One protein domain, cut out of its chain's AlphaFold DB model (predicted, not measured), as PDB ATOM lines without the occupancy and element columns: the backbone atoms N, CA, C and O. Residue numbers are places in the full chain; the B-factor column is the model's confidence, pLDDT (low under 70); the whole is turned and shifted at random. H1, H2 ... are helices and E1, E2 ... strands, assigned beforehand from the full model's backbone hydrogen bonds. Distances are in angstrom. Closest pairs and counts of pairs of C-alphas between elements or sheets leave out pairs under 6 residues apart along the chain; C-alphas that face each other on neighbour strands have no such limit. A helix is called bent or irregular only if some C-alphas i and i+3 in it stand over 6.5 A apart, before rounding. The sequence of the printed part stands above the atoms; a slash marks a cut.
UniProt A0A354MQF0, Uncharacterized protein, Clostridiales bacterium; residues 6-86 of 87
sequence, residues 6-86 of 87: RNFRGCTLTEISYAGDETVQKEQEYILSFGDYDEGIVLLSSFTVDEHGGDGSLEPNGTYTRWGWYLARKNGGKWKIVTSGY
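Overview. This is residues 6 to 86 of the 87 residues of an uncharacterized protein of Clostridiales bacterium (UniProt A0A354MQF0). What shape do these coordinates draw? A long, strongly twisted sheet of four antiparallel strands makes the body, with E1 and E2 bending along their length, and the single helix H1 lies across one face near the end of the sheet where E2 begins and E3 ends. The link from E2 to E3, residues 50 to 62, makes a loop at the opposite end. What are the parts and the size? The printed part has 81 residues, in the order E1, H1, E2, E3, E4, with the sheet order E1 - E2 - E3 - E4 and the class mixed, helices and strands. It is only just compact, close to loose, with a radius of gyration of the C-alphas of 13.9 A, and elongated, spanning 41 by 22 by 18 A.

Arrangement. How do the strands pair? Inner strands E2, residues 39 to 49, and E3, residues 63 to 73, are a hairpin, antiparallel at 155 degrees, with N 43 and O 69 at 2.9 A, within hydrogen-bond range. Edge strand E1, residues 11 to 18, is antiparallel to E2 at 146 degrees, with N 44 and O 17 at 2.8 A. Edge strand E4, residues 80 to 85, forms a hairpin with E3 at 151 degrees, with N 82 and O 70 at 2.8 A; E2, E3 and E4 make a meander, each strand the antiparallel neighbour of the one before. Where is the helix? H1, residues 21 to 32, is on one face of the sheet, two layers in all, at a height over the sheet of 7.8 A, over E2 and E3 and across the strands at 78 degrees to E2 on the local plane. Its closest C-alphas to E2 are those of Val 24 and Ile 41, 5.6 A, and to E3 those of Ile 31 and Ala 72, 6.5 A. How even is its backbone? H1 is irregular, with C-alphas 26 and 29 7.4 A apart, and 6 of 8 O i to N i+4 pairs are within hydrogen-bond range.

Along the chain. Where do the strands run? E1 begins at C-alpha 11, (-14.120, 47.734, 30.056), is 19.9 A long and bends by 63 degrees at residue 14. E2 is 31.1 A long and bends by 52 degrees at residue 46; E3 is 29.5 A long. Where do the helix and last strand lie? H1 begins at C-alpha 21, (-36.582, 41.326, 15.430), and is 15.5 A long. E4 is 14.9 A long and ends at C-alpha 85, (-27.462, 42.830, 31.853).

Size, cuts and confidence. How far does it reach? The two C-alphas farthest apart are those of Glu 51 and Asn 75, 42.2 A. Are there cuts or long links? The printed part has no cut, and the long link is E2 to E3, 13 residues. Where is confidence low? The mean pLDDT of the printed part is 94.0, and residue 56 is under 70.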
ATOM      1  N   ARG A   6     -20.139  53.720  28.423       88.19
ATOM      2  CA  ARG A   6     -19.151  54.691  28.933       88.19
ATOM      3  C   ARG A   6     -18.979  54.681  30.457       88.19
ATOM      4  O   ARG A   6     -17.965  55.169  30.940       88.19
ATOM      5  N   ASN A   7     -19.959  54.169  31.198       86.56
ATOM      6  CA  ASN A   7     -19.883  54.059  32.652       86.56
ATOM      7  C   ASN A   7     -19.151  52.785  33.103       86.56
ATOM      8  O   ASN A   7     -18.751  52.712  34.261       86.56
ATOM      9  N   PHE A   8     -18.943  51.821  32.201       87.62
ATOM     10  CA  PHE A   8     -18.240  50.571  32.471       87.62
ATOM     11  C   PHE A   8     -16.740  50.864  32.360       87.62
ATOM     12  O   PHE A   8     -16.085  50.574  31.358       87.62
ATOM     13  N   ARG A   9     -16.206  51.569  33.366       88.62
ATOM     14  CA  ARG A   9     -14.770  51.878  33.446       88.62
ATOM     15  C   ARG A   9     -13.976  50.574  33.459       88.62
ATOM     16  O   ARG A   9     -14.492  49.562  33.907       88.62
ATOM     17  N   GLY A  10     -12.767  50.595  32.907       91.69
ATOM     18  CA  GLY A  10     -11.940  49.392  32.767       91.69
ATOM     19  C   GLY A  10     -12.476  48.351  31.777       91.69
ATOM     20  O   GLY A  10     -11.880  47.290  31.635       91.69
ATOM     21  N   CYS A  11     -13.577  48.635  31.067       93.50
ATOM     22  CA  CYS A  11     -14.120  47.734  30.056       93.50
ATOM     23  C   CYS A  11     -13.813  48.221  28.638       93.50
ATOM     24  O   CYS A  11     -13.913  49.412  28.333       93.50
ATOM     25  N   THR A  12     -13.509  47.282  27.743       95.19
ATOM     26  CA  THR A  12     -13.292  47.548  26.315       95.19
ATOM     27  C   THR A  12     -14.333  46.813  25.485       95.19
ATOM     28  O   THR A  12     -14.349  45.585  25.452       95.19
ATOM     29  N   LEU A  13     -15.198  47.566  24.801       96.12
ATOM     30  CA  LEU A  13     -16.183  47.015  23.870       96.12
ATOM     31  C   LEU A  13     -15.469  46.414  22.657       96.12
ATOM     32  O   LEU A  13     -14.709  47.111  21.986       96.12
ATOM     33  N   THR A  14     -15.742  45.149  22.358       97.88
ATOM     34  CA  THR A  14     -15.165  44.440  21.207       97.88
ATOM     35  C   THR A  14     -16.187  44.211  20.102       97.88
ATOM     36  O   THR A  14     -15.829  44.211  18.927       97.88
ATOM     37  N   GLU A  15     -17.464  44.081  20.460       97.94
ATOM     38  CA  GLU A  15     -18.553  43.873  19.512       97.94
ATOM     39  C   GLU A  15     -19.841  44.527  20.013       97.94
ATOM     40  O   GLU A  15     -20.122  44.548  21.214       97.94
ATOM     41  N   ILE A  16     -20.648  45.022  19.075       97.56
ATOM     42  CA  ILE A  16     -22.038  45.394  19.317       97.56
ATOM     43  C   ILE A  16     -22.900  44.961  18.132       97.56
ATOM     44  O   ILE A  16     -22.520  45.150  16.976       97.56
ATOM     45  N   SER A  17     -24.065  44.391  18.410       97.75
ATOM     46  CA  SER A  17     -24.989  43.908  17.387       97.75
ATOM     47  C   SER A  17     -26.442  44.094  17.812       97.75
ATOM     48  O   SER A  17     -26.763  44.248  18.989       97.75
ATOM     49  N   TYR A  18     -27.342  44.128  16.833       98.00
ATOM     50  CA  TYR A  18     -28.779  44.111  17.083       98.00
ATOM     51  C   TYR A  18     -29.228  42.683  17.418       98.00
ATOM     52  O   TYR A  18     -28.824  41.742  16.738       98.00
ATOM     53  N   ALA A  19     -30.073  42.514  18.440       97.38
ATOM     54  CA  ALA A  19     -30.502  41.190  18.906       97.38
ATOM     55  C   ALA A  19     -31.441  40.444  17.935       97.38
ATOM     56  O   ALA A  19     -31.736  39.265  18.151       97.38
ATOM     57  N   GLY A  20     -31.914  41.127  16.887       97.88
ATOM     58  CA  GLY A  20     -32.857  40.606  15.904       97.88
ATOM     59  C   GLY A  20     -34.317  40.851  16.286       97.88
ATOM     60  O   GLY A  20     -34.666  40.923  17.465       97.88
ATOM     61  N   ASP A  21     -35.170  40.954  15.267       97.44
ATOM     62  CA  ASP A  21     -36.582  41.326  15.430       97.44
ATOM     63  C   ASP A  21     -37.367  40.316  16.274       97.44
ATOM     64  O   ASP A  21     -38.198  40.718  17.082       97.44
ATOM     65  N   GLU A  22     -37.067  39.018  16.158       97.81
ATOM     66  CA  GLU A  22     -37.720  37.979  16.965       97.81
ATOM     67  C   GLU A  22     -37.445  38.163  18.465       97.81
ATOM     68  O   GLU A  22     -38.362  38.091  19.284       97.81
ATOM     69  N   THR A  23     -36.187  38.428  18.838       95.62
ATOM     70  CA  THR A  23     -35.811  38.707  20.231       95.62
ATOM     71  C   THR A  23     -36.504  39.973  20.710       95.62
ATOM     72  O   THR A  23     -37.134  39.983  21.761       95.62
ATOM     73  N   VAL A  24     -36.441  41.037  19.912       96.88
ATOM     74  CA  VAL A  24     -37.052  42.322  20.257       96.88
ATOM     75  C   VAL A  24     -38.561  42.201  20.440       96.88
ATOM     76  O   VAL A  24     -39.091  42.798  21.371       96.88
ATOM     77  N   GLN A  25     -39.246  41.407  19.617       97.38
ATOM     78  CA  GLN A  25     -40.680  41.161  19.755       97.38
ATOM     79  C   GLN A  25     -41.020  40.466  21.081       97.38
ATOM     80  O   GLN A  25     -41.998  40.847  21.721       97.38
ATOM     81  N   LYS A  26     -40.214  39.486  21.511       96.81
ATOM     82  CA  LYS A  26     -40.400  38.785  22.797       96.81
ATOM     83  C   LYS A  26     -40.156  39.701  23.997       96.81
ATOM     84  O   LYS A  26     -40.862  39.601  24.991       96.81
ATOM     85  N   GLU A  27     -39.191  40.607  23.883       96.81
ATOM     86  CA  GLU A  27     -38.787  41.514  24.965       96.81
ATOM     87  C   GLU A  27     -39.627  42.802  25.039       96.81
ATOM     88  O   GLU A  27     -39.465  43.571  25.986       96.81
ATOM     89  N   GLN A  28     -40.520  43.072  24.073       97.19
ATOM     90  CA  GLN A  28     -41.255  44.345  24.018       97.19
ATOM     91  C   GLN A  28     -42.001  44.655  25.312       97.19
ATOM     92  O   GLN A  28     -41.836  45.737  25.866       97.19
ATOM     93  N   GLU A  29     -42.809  43.719  25.813       97.31
ATOM     94  CA  GLU A  29     -43.622  43.957  27.009       97.31
ATOM     95  C   GLU A  29     -42.744  44.311  28.218       97.31
ATOM     96  O   GLU A  29     -43.023  45.273  28.939       97.31
ATOM     97  N   TYR A  30     -41.624  43.605  28.381       96.44
ATOM     98  CA  TYR A  30     -40.654  43.885  29.431       96.44
ATOM     99  C   TYR A  30     -40.014  45.270  29.268       96.44
ATOM    100  O   TYR A  30     -40.003  46.050  30.220       96.44
ATOM    101  N   ILE A  31     -39.542  45.624  28.069       97.00
ATOM    102  CA  ILE A  31     -38.917  46.929  27.798       97.00
ATOM    103  C   ILE A  31     -39.893  48.081  28.060       97.00
ATOM    104  O   ILE A  31     -39.521  49.088  28.670       97.00
ATOM    105  N   LEU A  32     -41.140  47.942  27.613       97.31
ATOM    106  CA  LEU A  32     -42.159  48.975  27.764       97.31
ATOM    107  C   LEU A  32     -42.652  49.089  29.217       97.31
ATOM    108  O   LEU A  32     -43.062  50.168  29.629       97.31
ATOM    109  N   SER A  33     -42.516  48.046  30.045       97.12
ATOM    110  CA  SER A  33     -42.876  48.107  31.474       97.12
ATOM    111  C   SER A  33     -42.073  49.142  32.285       97.12
ATOM    112  O   SER A  33     -42.515  49.577  33.350       97.12
ATOM    113  N   PHE A  34     -40.920  49.596  31.776       96.00
ATOM    114  CA  PHE A  34     -40.068  50.592  32.435       96.00
ATOM    115  C   PHE A  34     -40.583  52.036  32.332       96.00
ATOM    116  O   PHE A  34     -39.990  52.942  32.928       96.00
ATOM    117  N   GLY A  35     -41.648  52.299  31.570       95.75
ATOM    118  CA  GLY A  35     -42.256  53.623  31.522       95.75
ATOM    119  C   GLY A  35     -43.155  53.858  30.317       95.75
ATOM    120  O   GLY A  35     -43.558  52.948  29.611       95.75
ATOM    121  N   ASP A  36     -43.472  55.123  30.075       96.50
ATOM    122  CA  ASP A  36     -44.319  55.531  28.956       96.50
ATOM    123  C   ASP A  36     -43.508  55.576  27.643       96.50
ATOM    124  O   ASP A  36     -42.902  56.598  27.300       96.50
ATOM    125  N   TYR A  37     -43.460  54.434  26.950       97.56
ATOM    126  CA  TYR A  37     -42.738  54.183  25.698       97.56
ATOM    127  C   TYR A  37     -43.630  53.427  24.700       97.56
ATOM    128  O   TYR A  37     -44.593  52.779  25.100       97.56
ATOM    129  N   ASP A  38     -43.306  53.499  23.408       97.56
ATOM    130  CA  ASP A  38     -44.026  52.790  22.332       97.56
ATOM    131  C   ASP A  38     -43.131  51.860  21.501       97.56
ATOM    132  O   ASP A  38     -43.635  50.996  20.787       97.56
ATOM    133  N   GLU A  39     -41.810  52.000  21.617       97.62
ATOM    134  CA  GLU A  39     -40.842  51.202  20.877       97.62
ATOM    135  C   GLU A  39     -39.688  50.760  21.782       97.62
ATOM    136  O   GLU A  39     -39.031  51.592  22.418       97.62
ATOM    137  N   GLY A  40     -39.405  49.455  21.785       97.81
ATOM    138  CA  GLY A  40     -38.225  48.850  22.401       97.81
ATOM    139  C   GLY A  40     -37.256  48.247  21.381       97.81
ATOM    140  O   GLY A  40     -37.683  47.750  20.343       97.81
ATOM    141  N   ILE A  41     -35.955  48.240  21.678       97.94
ATOM    142  CA  ILE A  41     -34.949  47.423  20.978       97.94
ATOM    143  C   ILE A  41     -33.969  46.813  21.978       97.94
ATOM    144  O   ILE A  41     -33.780  47.332  23.081       97.94
ATOM    145  N   VAL A  42     -33.285  45.752  21.553       97.94
ATOM    146  CA  VAL A  42     -32.199  45.129  22.310       97.94
ATOM    147  C   VAL A  42     -30.928  45.141  21.469       97.94
ATOM    148  O   VAL A  42     -30.918  44.680  20.323       97.94
ATOM    149  N   LEU A  43     -29.849  45.671  22.041       97.81
ATOM    150  CA  LEU A  43     -28.497  45.521  21.508       97.81
ATOM    151  C   LEU A  43     -27.735  44.512  22.359       97.81
ATOM    152  O   LEU A  43     -27.842  44.518  23.582       97.81
ATOM    153  N   LEU A  44     -26.944  43.671  21.714       97.62
ATOM    154  CA  LEU A  44     -26.040  42.733  22.356       97.62
ATOM    155  C   LEU A  44     -24.621  43.264  22.232       97.62
ATOM    156  O   LEU A  44     -24.256  43.846  21.213       97.62
ATOM    157  N   SER A  45     -23.819  43.060  23.266       97.00
ATOM    158  CA  SER A  45     -22.418  43.463  23.262       97.00
ATOM    159  C   SER A  45     -21.505  42.371  23.778       97.00
ATOM    160  O   SER A  45     -21.897  41.558  24.619       97.00
ATOM    161  N   SER A  46     -20.274  42.407  23.284       97.62
ATOM    162  CA  SER A  46     -19.153  41.671  23.850       97.62
ATOM    163  C   SER A  46     -18.088  42.669  24.289       97.62
ATOM    164  O   SER A  46     -17.848  43.667  23.603       97.62
ATOM    165  N   PHE A  47     -17.480  42.439  25.449       96.38
ATOM    166  CA  PHE A  47     -16.445  43.310  25.998       96.38
ATOM    167  C   PHE A  47     -15.509  42.557  26.944       96.38
ATOM    168  O   PHE A  47     -15.882  41.544  27.539       96.38
ATOM    169  N   THR A  48     -14.292  43.070  27.093       96.44
ATOM    170  CA  THR A  48     -13.315  42.597  28.081       96.44
ATOM    171  C   THR A  48     -13.246  43.552  29.264       96.44
ATOM    172  O   THR A  48     -13.521  44.743  29.108       96.44
ATOM    173  N   VAL A  49     -12.876  43.034  30.435       95.00
ATOM    174  CA  VAL A  49     -12.644  43.794  31.671       95.00
ATOM    175  C   VAL A  49     -11.156  43.748  31.992       95.00
ATOM    176  O   VAL A  49     -10.529  42.699  31.851       95.00
ATOM    177  N   ASP A  50     -10.581  44.871  32.400       93.38
ATOM    178  CA  ASP A  50      -9.194  44.932  32.853       93.38
ATOM    179  C   ASP A  50      -8.973  44.228  34.208       93.38
ATOM    180  O   ASP A  50      -9.889  43.685  34.834       93.38
ATOM    181  N   GLU A  51      -7.724  44.224  34.673       90.19
ATOM    182  CA  GLU A  51      -7.318  43.573  35.923       90.19
ATOM    183  C   GLU A  51      -7.887  44.227  37.193       90.19
ATOM    184  O   GLU A  51      -7.770  43.660  38.280       90.19
ATOM    185  N   HIS A  52      -8.516  45.399  37.084       84.00
ATOM    186  CA  HIS A  52      -9.090  46.115  38.219       84.00
ATOM    187  C   HIS A  52     -10.586  45.820  38.420       84.00
ATOM    188  O   HIS A  52     -11.172  46.327  39.375       84.00
ATOM    189  N   GLY A  53     -11.208  44.989  37.568       72.62
ATOM    190  CA  GLY A  53     -12.619  44.591  37.719       72.62
ATOM    191  C   GLY A  53     -13.614  45.693  37.357       72.62
ATOM    192  O   GLY A  53     -14.763  45.695  37.803       72.62
ATOM    193  N   GLY A  54     -13.165  46.673  36.572       73.12
ATOM    194  CA  GLY A  54     -13.971  47.809  36.158       73.12
ATOM    195  C   GLY A  54     -14.502  48.668  37.312       73.12
ATOM    196  O   GLY A  54     -13.738  49.381  37.961       73.12
ATOM    197  N   ASP A  55     -15.821  48.677  37.536       70.88
ATOM    198  CA  ASP A  55     -16.473  49.419  38.629       70.88
ATOM    199  C   ASP A  55     -16.765  48.575  39.887       70.88
ATOM    200  O   ASP A  55     -17.379  49.076  40.831       70.88
ATOM    201  N   GLY A  56     -16.296  47.323  39.916       69.38
ATOM    202  CA  GLY A  56     -16.472  46.384  41.027       69.38
ATOM    203  C   GLY A  56     -17.691  45.466  40.905       69.38
ATOM    204  O   GLY A  56     -17.874  44.608  41.763       69.38
ATOM    205  N   SER A  57     -18.513  45.617  39.861       79.44
ATOM    206  CA  SER A  57     -19.624  44.694  39.564       79.44
ATOM    207  C   SER A  57     -19.260  43.576  38.578       79.44
ATOM    208  O   SER A  57     -20.050  42.653  38.369       79.44
ATOM    209  N   LEU A  58     -18.076  43.660  37.967       87.19
ATOM    210  CA  LEU A  58     -17.605  42.766  36.916       87.19
ATOM    211  C   LEU A  58     -16.323  42.054  37.349       87.19
ATOM    212  O   LEU A  58     -15.494  42.615  38.063       87.19
ATOM    213  N   GLU A  59     -16.147  40.823  36.879       90.62
ATOM    214  CA  GLU A  59     -14.969  40.022  37.196       90.62
ATOM    215  C   GLU A  59     -13.723  40.588  36.489       90.62
ATOM    216  O   GLU A  59     -13.746  40.756  35.260       90.62
ATOM    217  N   PRO A  60     -12.626  40.867  37.221       93.12
ATOM    218  CA  PRO A  60     -11.357  41.267  36.627       93.12
ATOM    219  C   PRO A  60     -10.861  40.269  35.580       93.12
ATOM    220  O   PRO A  60     -10.972  39.056  35.765       93.12
ATOM    221  N   ASN A  61     -10.271  40.767  34.491       94.12
ATOM    222  CA  ASN A  61      -9.828  39.956  33.344       94.12
ATOM    223  C   ASN A  61     -10.951  39.123  32.686       94.12
ATOM    224  O   ASN A  61     -10.682  38.185  31.930       94.12
ATOM    225  N   GLY A  62     -12.217  39.446  32.967       94.19
ATOM    226  CA  GLY A  62     -13.378  38.757  32.423       94.19
ATOM    227  C   GLY A  62     -13.638  39.087  30.953       94.19
ATOM    228  O   GLY A  62     -13.295  40.158  30.448       94.19
ATOM    229  N   THR A  63     -14.304  38.161  30.262       96.25
ATOM    230  CA  THR A  63     -14.886  38.393  28.935       96.25
ATOM    231  C   THR A  63     -16.387  38.174  29.018       96.25
ATOM    232  O   THR A  63     -16.846  37.089  29.369       96.25
ATOM    233  N   TYR A  64     -17.147  39.208  28.678       95.38
ATOM    234  CA  TYR A  64     -18.601  39.186  28.657       95.38
ATOM    235  C   TYR A  64     -19.044  39.136  27.202       95.38
ATOM    236  O   TYR A  64     -18.506  39.855  26.361       95.38
ATOM    237  N   THR A  65     -20.008  38.276  26.893       97.00
ATOM    238  CA  THR A  65     -20.543  38.120  25.534       97.00
ATOM    239  C   THR A  65     -22.052  38.128  25.594       97.00
ATOM    240  O   THR A  65     -22.630  37.640  26.558       97.00
ATOM    241  N   ARG A  66     -22.700  38.676  24.564       96.38
ATOM    242  CA  ARG A  66     -24.165  38.812  24.511       96.38
ATOM    243  C   ARG A  66     -24.766  39.589  25.695       96.38
ATOM    244  O   ARG A  66     -25.929  39.377  26.030       96.38
ATOM    245  N   TRP A  67     -24.012  40.502  26.305       95.75
ATOM    246  CA  TRP A  67     -24.547  41.406  27.323       95.75
ATOM    247  C   TRP A  67     -25.605  42.315  26.696       95.75
ATOM    248  O   TRP A  67     -25.314  43.008  25.713       95.75
ATOM    249  N   GLY A  68     -26.815  42.297  27.253       96.50
ATOM    250  CA  GLY A  68     -27.971  43.001  26.721       96.50
ATOM    251  C   GLY A  68     -28.011  44.468  27.133       96.50
ATOM    252  O   GLY A  68     -27.794  44.821  28.290       96.50
ATOM    253  N   TRP A  69     -28.351  45.326  26.178       96.31
ATOM    254  CA  TRP A  69     -28.745  46.714  26.382       96.31
ATOM    255  C   TRP A  69     -30.174  46.864  25.888       96.31
ATOM    256  O   TRP A  69     -30.431  46.738  24.692       96.31
ATOM    257  N   TYR A  70     -31.091  47.146  26.805       96.88
ATOM    258  CA  TYR A  70     -32.509  47.300  26.515       96.88
ATOM    259  C   TYR A  70     -32.795  48.787  26.389       96.88
ATOM    260  O   TYR A  70     -32.561  49.555  27.328       96.88
ATOM    261  N   LEU A  71     -33.246  49.209  25.210       97.25
ATOM    262  CA  LEU A  71     -33.514  50.607  24.913       97.25
ATOM    263  C   LEU A  71     -34.985  50.808  24.600       97.25
ATOM    264  O   LEU A  71     -35.573  50.012  23.882       97.25
ATOM    265  N   ALA A  72     -35.537  51.917  25.078       97.69
ATOM    266  CA  ALA A  72     -36.895  52.336  24.778       97.69
ATOM    267  C   ALA A  72     -36.923  53.776  24.250       97.69
ATOM    268  O   ALA A  72     -36.071  54.606  24.604       97.69
ATOM    269  N   ARG A  73     -37.909  54.089  23.412       97.62
ATOM    270  CA  ARG A  73     -38.239  55.459  23.007       97.62
ATOM    271  C   ARG A  73     -39.751  55.651  22.934       97.62
ATOM    272  O   ARG A  73     -40.518  54.706  23.048       97.62
ATOM    273  N   LYS A  74     -40.145  56.918  22.813       97.75
ATOM    274  CA  LYS A  74     -41.529  57.341  22.613       97.75
ATOM    275  C   LYS A  74     -41.605  58.256  21.399       97.75
ATOM    276  O   LYS A  74     -40.763  59.153  21.285       97.75
ATOM    277  N   ASN A  75     -42.606  58.071  20.543       96.69
ATOM    278  CA  ASN A  75     -42.930  58.909  19.390       96.69
ATOM    279  C   ASN A  75     -41.715  59.174  18.479       96.69
ATOM    280  O   ASN A  75     -41.455  60.319  18.101       96.69
ATOM    281  N   GLY A  76     -40.899  58.149  18.201       95.62
ATOM    282  CA  GLY A  76     -39.690  58.293  17.380       95.62
ATOM    283  C   GLY A  76     -38.583  59.167  17.995       95.62
ATOM    284  O   GLY A  76     -37.640  59.557  17.306       95.62
ATOM    285  N   GLY A  77     -38.679  59.489  19.289       96.31
ATOM    286  CA  GLY A  77     -37.702  60.289  20.018       96.31
ATOM    287  C   GLY A  77     -36.349  59.595  20.222       96.31
ATOM    288  O   GLY A  77     -36.022  58.568  19.628       96.31
ATOM    289  N   LYS A  78     -35.518  60.166  21.101       95.75
ATOM    290  CA  LYS A  78     -34.200  59.591  21.411       95.75
ATOM    291  C   LYS A  78     -34.343  58.296  22.209       95.75
ATOM    292  O   LYS A  78     -35.063  58.273  23.205       95.75
ATOM    293  N   TRP A  79     -33.569  57.287  21.822       96.06
ATOM    294  CA  TRP A  79     -33.401  56.056  22.588       96.06
ATOM    295  C   TRP A  79     -32.843  56.331  23.984       96.06
ATOM    296  O   TRP A  79     -31.917  57.132  24.163       96.06
ATOM    297  N   LYS A  80     -33.398  55.634  24.972       95.50
ATOM    298  CA  LYS A  80     -32.928  55.612  26.355       95.50
ATOM    299  C   LYS A  80     -32.654  54.174  26.752       95.50
ATOM    300  O   LYS A  80     -33.506  53.326  26.534       95.50
ATOM    301  N   ILE A  81     -31.504  53.920  27.364       95.62
ATOM    302  CA  ILE A  81     -31.240  52.631  28.007       95.62
ATOM    303  C   ILE A  81     -32.130  52.551  29.250       95.62
ATOM    304  O   ILE A  81     -32.016  53.406  30.132       95.62
ATOM    305  N   VAL A  82     -33.024  51.565  29.283       95.62
ATOM    306  CA  VAL A  82     -33.926  51.310  30.416       95.62
ATOM    307  C   VAL A  82     -33.342  50.278  31.374       95.62
ATOM    308  O   VAL A  82     -33.485  50.426  32.583       95.62
ATOM    309  N   THR A  83     -32.604  49.296  30.852       94.00
ATOM    310  CA  THR A  83     -31.847  48.329  31.651       94.00
ATOM    311  C   THR A  83     -30.706  47.716  30.832       94.00
ATOM    312  O   THR A  83     -30.631  47.886  29.610       94.00
ATOM    313  N   SER A  84     -29.782  47.034  31.504       93.31
ATOM    314  CA  SER A  84     -28.682  46.307  30.877       93.31
ATOM    315  C   SER A  84     -28.244  45.138  31.743       93.31
ATOM    316  O   SER A  84     -28.198  45.283  32.964       93.31
ATOM    317  N   GLY A  85     -27.863  44.027  31.127       92.31
ATOM    318  CA  GLY A  85     -27.462  42.830  31.853       92.31
ATOM    319  C   GLY A  85     -27.642  41.564  31.042       92.31
ATOM    320  O   GLY A  85     -27.955  41.597  29.849       92.31
ATOM    321  N   TYR A  86     -27.454  40.446  31.728       88.12
ATOM    322  CA  TYR A  86     -27.995  39.170  31.290       88.12
ATOM    323  C   TYR A  86     -29.472  39.092  31.693       88.12
ATOM    324  O   TYR A  86     -29.833  39.572  32.771       88.12
TER     325      TYR A  86